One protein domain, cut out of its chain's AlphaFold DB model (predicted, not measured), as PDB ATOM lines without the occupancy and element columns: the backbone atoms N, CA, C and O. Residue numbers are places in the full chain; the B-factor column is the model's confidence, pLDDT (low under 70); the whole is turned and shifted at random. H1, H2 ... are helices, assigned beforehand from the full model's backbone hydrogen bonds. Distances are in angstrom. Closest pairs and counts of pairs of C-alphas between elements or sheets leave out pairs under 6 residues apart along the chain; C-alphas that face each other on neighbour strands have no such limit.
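AT A GLANCE: This is residues 2 to 56 of the 1015 residues of the protein "BIG2 domain-containing protein" of Bacillus cereus AH1271 (UniProt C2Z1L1). One long helix, H2, makes most of the length of a loose rod; an extended stretch, residues 2 to 19, runs lengthwise beside it, and a loop with the short helix H1 sits beyond the end where H2 begins. Within that loop residues 23 to 32 stick out. The printed part has 55 residues with two named helices, H1 then H2, and no named strand; the class is all helix, with 26 residues in named elements, under half. The radius of gyration of the C-alphas is 14.3 A, and the spans are 42 by 20 by 17 A.

IN THESE COORDINATES: Start at C-alpha 2, (-5.946, 47.429, -4.336), and go to C-alpha 20, where H1, residues 20 to 25, begins. Find C-alpha 35 at (-18.441, 53.698, -34.989); from there H2, residues 35 to 54, runs 28.7 A to C-alpha 54 at (-12.695, 38.255, -11.451).

HOW THE PARTS SIT: H1 and H2 are apart, joined by a short link of 9 residues. In both helices every O i to N i+4 pair is within hydrogen-bond range.

THE WHOLE: The C-alphas farthest apart, of Glu 3 and Asp 30, are 42.7 A apart. The printed part has no cut. pLDDT is under 70 in residues 2 to 10 and 52 to 56.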
ATOM      1  N   ALA A   2      -5.009  46.332  -4.100       39.41
ATOM      2  CA  ALA A   2      -5.946  47.429  -4.336       39.41
ATOM      3  C   ALA A   2      -7.408  46.956  -4.210       39.41
ATOM      4  O   ALA A   2      -7.815  46.037  -4.911       39.41
ATOM      5  N   GLU A   3      -8.196  47.579  -3.328       44.03
ATOM      6  CA  GLU A   3      -9.657  47.412  -3.291       44.03
ATOM      7  C   GLU A   3     -10.287  48.193  -4.455       44.03
ATOM      8  O   GLU A   3     -10.243  49.427  -4.477       44.03
ATOM      9  N   PHE A   4     -10.921  47.505  -5.405       54.91
ATOM     10  CA  PHE A   4     -11.735  48.162  -6.431       54.91
ATOM     11  C   PHE A   4     -13.109  48.536  -5.844       54.91
ATOM     12  O   PHE A   4     -14.033  47.734  -5.824       54.91
ATOM     13  N   LYS A   5     -13.252  49.773  -5.342       50.66
ATOM     14  CA  LYS A   5     -14.490  50.284  -4.699       50.66
ATOM     15  C   LYS A   5     -15.562  50.818  -5.660       50.66
ATOM     16  O   LYS A   5     -16.595  51.302  -5.207       50.66
ATOM     17  N   LYS A   6     -15.321  50.797  -6.974       54.09
ATOM     18  CA  LYS A   6     -16.258  51.295  -7.994       54.09
ATOM     19  C   LYS A   6     -16.573  50.200  -9.005       54.09
ATOM     20  O   LYS A   6     -15.655  49.593  -9.550       54.09
ATOM     21  N   SER A   7     -17.861  50.004  -9.275       54.31
ATOM     22  CA  SER A   7     -18.335  49.143 -10.359       54.31
ATOM     23  C   SER A   7     -17.840  49.675 -11.712       54.31
ATOM     24  O   SER A   7     -17.852  50.897 -11.912       54.31
ATOM     25  N   PRO A   8     -17.397  48.804 -12.638       56.75
ATOM     26  CA  PRO A   8     -16.991  49.238 -13.967       56.75
ATOM     27  C   PRO A   8     -18.185  49.839 -14.736       56.75
ATOM     28  O   PRO A   8     -19.333  49.447 -14.508       56.75
ATOM     29  N   PRO A   9     -17.949  50.817 -15.628       63.88
ATOM     30  CA  PRO A   9     -19.007  51.414 -16.440       63.88
ATOM     31  C   PRO A   9     -19.623  50.373 -17.385       63.88
ATOM     32  O   PRO A   9     -18.900  49.612 -18.016       63.88
ATOM     33  N   ILE A  10     -20.953  50.353 -17.504       68.94
ATOM     34  CA  ILE A  10     -21.675  49.375 -18.333       68.94
ATOM     35  C   ILE A  10     -21.554  49.764 -19.811       68.94
ATOM     36  O   ILE A  10     -22.158  50.749 -20.246       68.94
ATOM     37  N   TRP A  11     -20.825  48.966 -20.594       75.06
ATOM     38  CA  TRP A  11     -20.743  49.112 -22.048       75.06
ATOM     39  C   TRP A  11     -21.762  48.192 -22.742       75.06
ATOM     40  O   TRP A  11     -21.732  46.982 -22.547       75.06
ATOM     41  N   LYS A  12     -22.709  48.750 -23.519       70.06
ATOM     42  CA  LYS A  12     -23.851  47.997 -24.101       70.06
ATOM     43  C   LYS A  12     -23.756  47.722 -25.606       70.06
ATOM     44  O   LYS A  12     -24.614  47.024 -26.140       70.06
ATOM     45  N   ALA A  13     -22.767  48.277 -26.303       74.81
ATOM     46  CA  ALA A  13     -22.634  48.130 -27.752       74.81
ATOM     47  C   ALA A  13     -21.522  47.125 -28.084       74.81
ATOM     48  O   ALA A  13     -20.357  47.392 -27.799       74.81
ATOM     49  N   LEU A  14     -21.881  45.986 -28.690       73.50
ATOM     50  CA  LEU A  14     -20.931  44.906 -28.996       73.50
ATOM     51  C   LEU A  14     -19.902  45.291 -30.073       73.50
ATOM     52  O   LEU A  14     -18.776  44.803 -30.033       73.50
ATOM     53  N   GLY A  15     -20.288  46.174 -31.001       79.94
ATOM     54  CA  GLY A  15     -19.491  46.545 -32.168       79.94
ATOM     55  C   GLY A  15     -19.275  45.409 -33.171       79.94
ATOM     56  O   GLY A  15     -19.780  44.301 -33.000       79.94
ATOM     57  N   VAL A  16     -18.523  45.694 -34.234       83.75
ATOM     58  CA  VAL A  16     -18.113  44.722 -35.258       83.75
ATOM     59  C   VAL A  16     -16.591  44.679 -35.305       83.75
ATOM     60  O   VAL A  16     -15.936  45.716 -35.241       83.75
ATOM     61  N   GLU A  17     -16.014  43.485 -35.406       85.62
ATOM     62  CA  GLU A  17     -14.564  43.331 -35.488       85.62
ATOM     63  C   GLU A  17     -14.020  43.987 -36.772       85.62
ATOM     64  O   GLU A  17     -14.527  43.703 -37.865       85.62
ATOM     65  N   PRO A  18     -13.009  44.877 -36.688       82.75
ATOM     66  CA  PRO A  18     -12.396  45.444 -37.879       82.75
ATOM     67  C   PRO A  18     -11.727  44.332 -38.705       82.75
ATOM     68  O   PRO A  18     -11.114  43.432 -38.132       82.75
ATOM     69  N   PRO A  19     -11.764  44.392 -40.047       82.25
ATOM     70  CA  PRO A  19     -11.081  43.408 -40.882       82.25
ATOM     71  C   PRO A  19      -9.578  43.384 -40.577       82.25
ATOM     72  O   PRO A  19      -8.980  44.437 -40.352       82.25
ATOM     73  N   LEU A  20      -8.961  42.199 -40.667       77.81
ATOM     74  CA  LEU A  20      -7.570  41.918 -40.264       77.81
ATOM     75  C   LEU A  20      -6.549  42.979 -40.724       77.81
ATOM     76  O   LEU A  20      -5.647  43.382 -39.998       77.81
ATOM     77  N   SER A  21      -6.734  43.509 -41.939       81.62
ATOM     78  CA  SER A  21      -5.875  44.563 -42.498       81.62
ATOM     79  C   SER A  21      -5.797  45.844 -41.649       81.62
ATOM     80  O   SER A  21      -4.777  46.528 -41.693       81.62
ATOM     81  N   LYS A  22      -6.848  46.171 -40.885       81.81
ATOM     82  CA  LYS A  22      -6.933  47.359 -40.020       81.81
ATOM     83  C   LYS A  22      -6.436  47.092 -38.602       81.81
ATOM     84  O   LYS A  22      -5.929  48.021 -37.980       81.81
ATOM     85  N   THR A  23      -6.542  45.858 -38.110       72.88
ATOM     86  CA  THR A  23      -5.988  45.460 -36.807       72.88
ATOM     87  C   THR A  23      -4.468  45.279 -36.864       72.88
ATOM     88  O   THR A  23      -3.795  45.601 -35.892       72.88
ATOM     89  N   GLU A  24      -3.908  44.864 -38.008       79.56
ATOM     90  CA  GLU A  24      -2.456  44.685 -38.180       79.56
ATOM     91  C   GLU A  24      -1.712  45.937 -38.673       79.56
ATOM     92  O   GLU A  24      -0.593  46.199 -38.235       79.56
ATOM     93  N   ARG A  25      -2.289  46.708 -39.611       81.25
ATOM     94  CA  ARG A  25      -1.585  47.830 -40.278       81.25
ATOM     95  C   ARG A  25      -2.075  49.217 -39.865       81.25
ATOM     96  O   ARG A  25      -1.516  50.213 -40.317       81.25
ATOM     97  N   GLY A  26      -3.101  49.283 -39.017       77.31
ATOM     98  CA  GLY A  26      -3.709  50.532 -38.573       77.31
ATOM     99  C   GLY A  26      -4.524  51.252 -39.654       77.31
ATOM    100  O   GLY A  26      -4.659  50.808 -40.798       77.31
ATOM    101  N   TRP A  27      -5.107  52.378 -39.257       81.06
ATOM    102  CA  TRP A  27      -5.861  53.271 -40.137       81.06
ATOM    103  C   TRP A  27      -4.911  54.261 -40.806       81.06
ATOM    104  O   TRP A  27      -3.972  54.745 -40.170       81.06
ATOM    105  N   LYS A  28      -5.144  54.578 -42.082       83.81
ATOM    106  CA  LYS A  28      -4.425  55.686 -42.722       83.81
ATOM    107  C   LYS A  28      -4.887  57.013 -42.117       83.81
ATOM    108  O   LYS A  28      -5.999  57.114 -41.609       83.81
ATOM    109  N   VAL A  29      -4.039  58.039 -42.189       78.44
ATOM    110  CA  VAL A  29      -4.287  59.364 -41.583       78.44
ATOM    111  C   VAL A  29      -5.568  60.034 -42.115       78.44
ATOM    112  O   VAL A  29      -6.175  60.845 -41.422       78.44
ATOM    113  N   ASP A  30      -6.006  59.676 -43.322       83.75
ATOM    114  CA  ASP A  30      -7.219  60.154 -43.987       83.75
ATOM    115  C   ASP A  30      -8.465  59.273 -43.757       83.75
ATOM    116  O   ASP A  30      -9.575  59.668 -44.120       83.75
ATOM    117  N   GLU A  31      -8.331  58.108 -43.121       80.94
ATOM    118  CA  GLU A  31      -9.450  57.201 -42.863       80.94
ATOM    119  C   GLU A  31     -10.067  57.437 -41.478       80.94
ATOM    120  O   GLU A  31      -9.379  57.477 -40.457       80.94
ATOM    121  N   ARG A  32     -11.401  57.530 -41.422       78.62
ATOM    122  CA  ARG A  32     -12.149  57.573 -40.158       78.62
ATOM    123  C   ARG A  32     -12.726  56.187 -39.849       78.62
ATOM    124  O   ARG A  32     -13.498  55.687 -40.671       78.62
ATOM    125  N   PRO A  33     -12.398  55.566 -38.701       78.56
ATOM    126  CA  PRO A  33     -12.966  54.275 -38.338       78.56
ATOM    127  C   PRO A  33     -14.490  54.375 -38.144       78.56
ATOM    128  O   PRO A  33     -14.956  55.301 -37.475       78.56
ATOM    129  N   PRO A  34     -15.277  53.430 -38.694       83.00
ATOM    130  CA  PRO A  34     -16.698  53.295 -38.387       83.00
ATOM    131  C   PRO A  34     -16.956  53.161 -36.882       83.00
ATOM    132  O   PRO A  34     -16.189  52.513 -36.167       83.00
ATOM    133  N   ALA A  35     -18.069  53.724 -36.406       81.81
ATOM    134  CA  ALA A  35     -18.441  53.698 -34.989       81.81
ATOM    135  C   ALA A  35     -18.542  52.268 -34.423       81.81
ATOM    136  O   ALA A  35     -18.130  52.021 -33.292       81.81
ATOM    137  N   ASP A  36     -18.995  51.305 -35.231       81.50
ATOM    138  CA  ASP A  36     -19.104  49.900 -34.821       81.50
ATOM    139  C   ASP A  36     -17.750  49.259 -34.499       81.50
ATOM    140  O   ASP A  36     -17.667  48.397 -33.629       81.50
ATOM    141  N   TYR A  37     -16.670  49.705 -35.135       85.44
ATOM    142  CA  TYR A  37     -15.324  49.192 -34.870       85.44
ATOM    143  C   TYR A  37     -14.750  49.762 -33.572       85.44
ATOM    144  O   TYR A  37     -14.069  49.065 -32.818       85.44
ATOM    145  N   VAL A  38     -15.076  51.021 -33.273       79.69
ATOM    146  CA  VAL A  38     -14.738  51.659 -31.994       79.69
ATOM    147  C   VAL A  38     -15.498  50.982 -30.846       79.69
ATOM    148  O   VAL A  38     -14.897  50.669 -29.818       79.69
ATOM    149  N   ASN A  39     -16.776  50.653 -31.062       83.06
ATOM    150  CA  ASN A  39     -17.594  49.908 -30.102       83.06
ATOM    151  C   ASN A  39     -17.020  48.511 -29.803       83.06
ATOM    152  O   ASN A  39     -17.033  48.098 -28.645       83.06
ATOM    153  N   TYR A  40     -16.470  47.815 -30.808       84.44
ATOM    154  CA  TYR A  40     -15.849  46.493 -30.636       84.44
ATOM    155  C   TYR A  40     -14.611  46.562 -29.739       84.44
ATOM    156  O   TYR A  40     -14.470  45.779 -28.799       84.44
ATOM    157  N   LEU A  41     -13.737  47.547 -29.973       81.81
ATOM    158  CA  LEU A  41     -12.539  47.751 -29.157       81.81
ATOM    159  C   LEU A  41     -12.890  48.101 -27.701       81.81
ATOM    160  O   LEU A  41     -12.273  47.590 -26.762       81.81
ATOM    161  N   GLN A  42     -13.895  48.956 -27.500       83.56
ATOM    162  CA  GLN A  42     -14.363  49.340 -26.165       83.56
ATOM    163  C   GLN A  42     -15.014  48.164 -25.428       83.56
ATOM    164  O   GLN A  42     -14.763  47.988 -24.237       83.56
ATOM    165  N   ASN A  43     -15.757  47.313 -26.140       82.75
ATOM    166  CA  ASN A  43     -16.308  46.084 -25.582       82.75
ATOM    167  C   ASN A  43     -15.201  45.109 -25.143       82.75
ATOM    168  O   ASN A  43     -15.195  44.665 -24.000       82.75
ATOM    169  N   LYS A  44     -14.189  44.862 -25.986       82.25
ATOM    170  CA  LYS A  44     -13.043  44.009 -25.616       82.25
ATOM    171  C   LYS A  44     -12.293  44.529 -24.391       82.25
ATOM    172  O   LYS A  44     -11.931  43.760 -23.509       82.25
ATOM    173  N   THR A  45     -12.124  45.848 -24.297       80.56
ATOM    174  CA  THR A  45     -11.514  46.489 -23.123       80.56
ATOM    175  C   THR A  45     -12.364  46.289 -21.861       80.56
ATOM    176  O   THR A  45     -11.825  46.017 -20.791       80.56
ATOM    177  N   TYR A  46     -13.692  46.395 -21.976       82.12
ATOM    178  CA  TYR A  46     -14.629  46.135 -20.880       82.12
ATOM    179  C   TYR A  46     -14.589  44.668 -20.417       82.12
ATOM    180  O   TYR A  46     -14.497  44.420 -19.214       82.12
ATOM    181  N   GLU A  47     -14.563  43.711 -21.351       78.88
ATOM    182  CA  GLU A  47     -14.415  42.275 -21.063       78.88
ATOM    183  C   GLU A  47     -13.119  41.986 -20.283       78.88
ATOM    184  O   GLU A  47     -13.166  41.331 -19.243       78.88
ATOM    185  N   SER A  48     -11.981  42.553 -20.704       79.00
ATOM    186  CA  SER A  48     -10.698  42.374 -20.003       79.00
ATOM    187  C   SER A  48     -10.670  43.001 -18.603       79.00
ATOM    188  O   SER A  48     -10.016  42.475 -17.705       79.00
ATOM    189  N   ILE A  49     -11.376  44.117 -18.381       74.81
ATOM    190  CA  ILE A  49     -11.494  44.728 -17.045       74.81
ATOM    191  C   ILE A  49     -12.313  43.830 -16.112       74.81
ATOM    192  O   ILE A  49     -11.940  43.672 -14.948       74.81
ATOM    193  N   ILE A  50     -13.395  43.219 -16.608       72.19
ATOM    194  CA  ILE A  50     -14.182  42.246 -15.838       72.19
ATOM    195  C   ILE A  50     -13.343  41.008 -15.512       72.19
ATOM    196  O   ILE A  50     -13.349  40.557 -14.369       72.19
ATOM    197  N   GLU A  51     -12.579  40.496 -16.474       72.50
ATOM    198  CA  GLU A  51     -11.689  39.350 -16.272       72.50
ATOM    199  C   GLU A  51     -10.604  39.635 -15.217       72.50
ATOM    200  O   GLU A  51     -10.375  38.828 -14.316       72.50
ATOM    201  N   LEU A  52      -9.978  40.816 -15.263       69.00
ATOM    202  CA  LEU A  52      -9.001  41.249 -14.256       69.00
ATOM    203  C   LEU A  52      -9.618  41.415 -12.860       69.00
ATOM    204  O   LEU A  52      -8.953  41.123 -11.867       69.00
ATOM    205  N   GLN A  53     -10.871  41.871 -12.768       66.62
ATOM    206  CA  GLN A  53     -11.590  41.948 -11.492       66.62
ATOM    207  C   GLN A  53     -11.961  40.560 -10.954       66.62
ATOM    208  O   GLN A  53     -11.876  40.345  -9.747       66.62
ATOM    209  N   ALA A  54     -12.325  39.619 -11.827       60.50
ATOM    210  CA  ALA A  54     -12.695  38.255 -11.451       60.50
ATOM    211  C   ALA A  54     -11.498  37.410 -10.978       60.50
ATOM    212  O   ALA A  54     -11.660  36.552 -10.116       60.50
ATOM    213  N   ASN A  55     -10.298  37.675 -11.501       57.56
ATOM    214  CA  ASN A  55      -9.083  36.909 -11.195       57.56
ATOM    215  C   ASN A  55      -8.212  37.519 -10.075       57.56
ATOM    216  O   ASN A  55      -7.109  37.035  -9.808       57.56
ATOM    217  N   ALA A  56      -8.665  38.585  -9.407       57.72
ATOM    218  CA  ALA A  56      -7.958  39.154  -8.263       57.72
ATOM    219  C   ALA A  56      -8.150  38.267  -7.015       57.72
ATOM    220  O   ALA A  56      -9.240  38.190  -6.455       57.72
TER     221      ALA A  56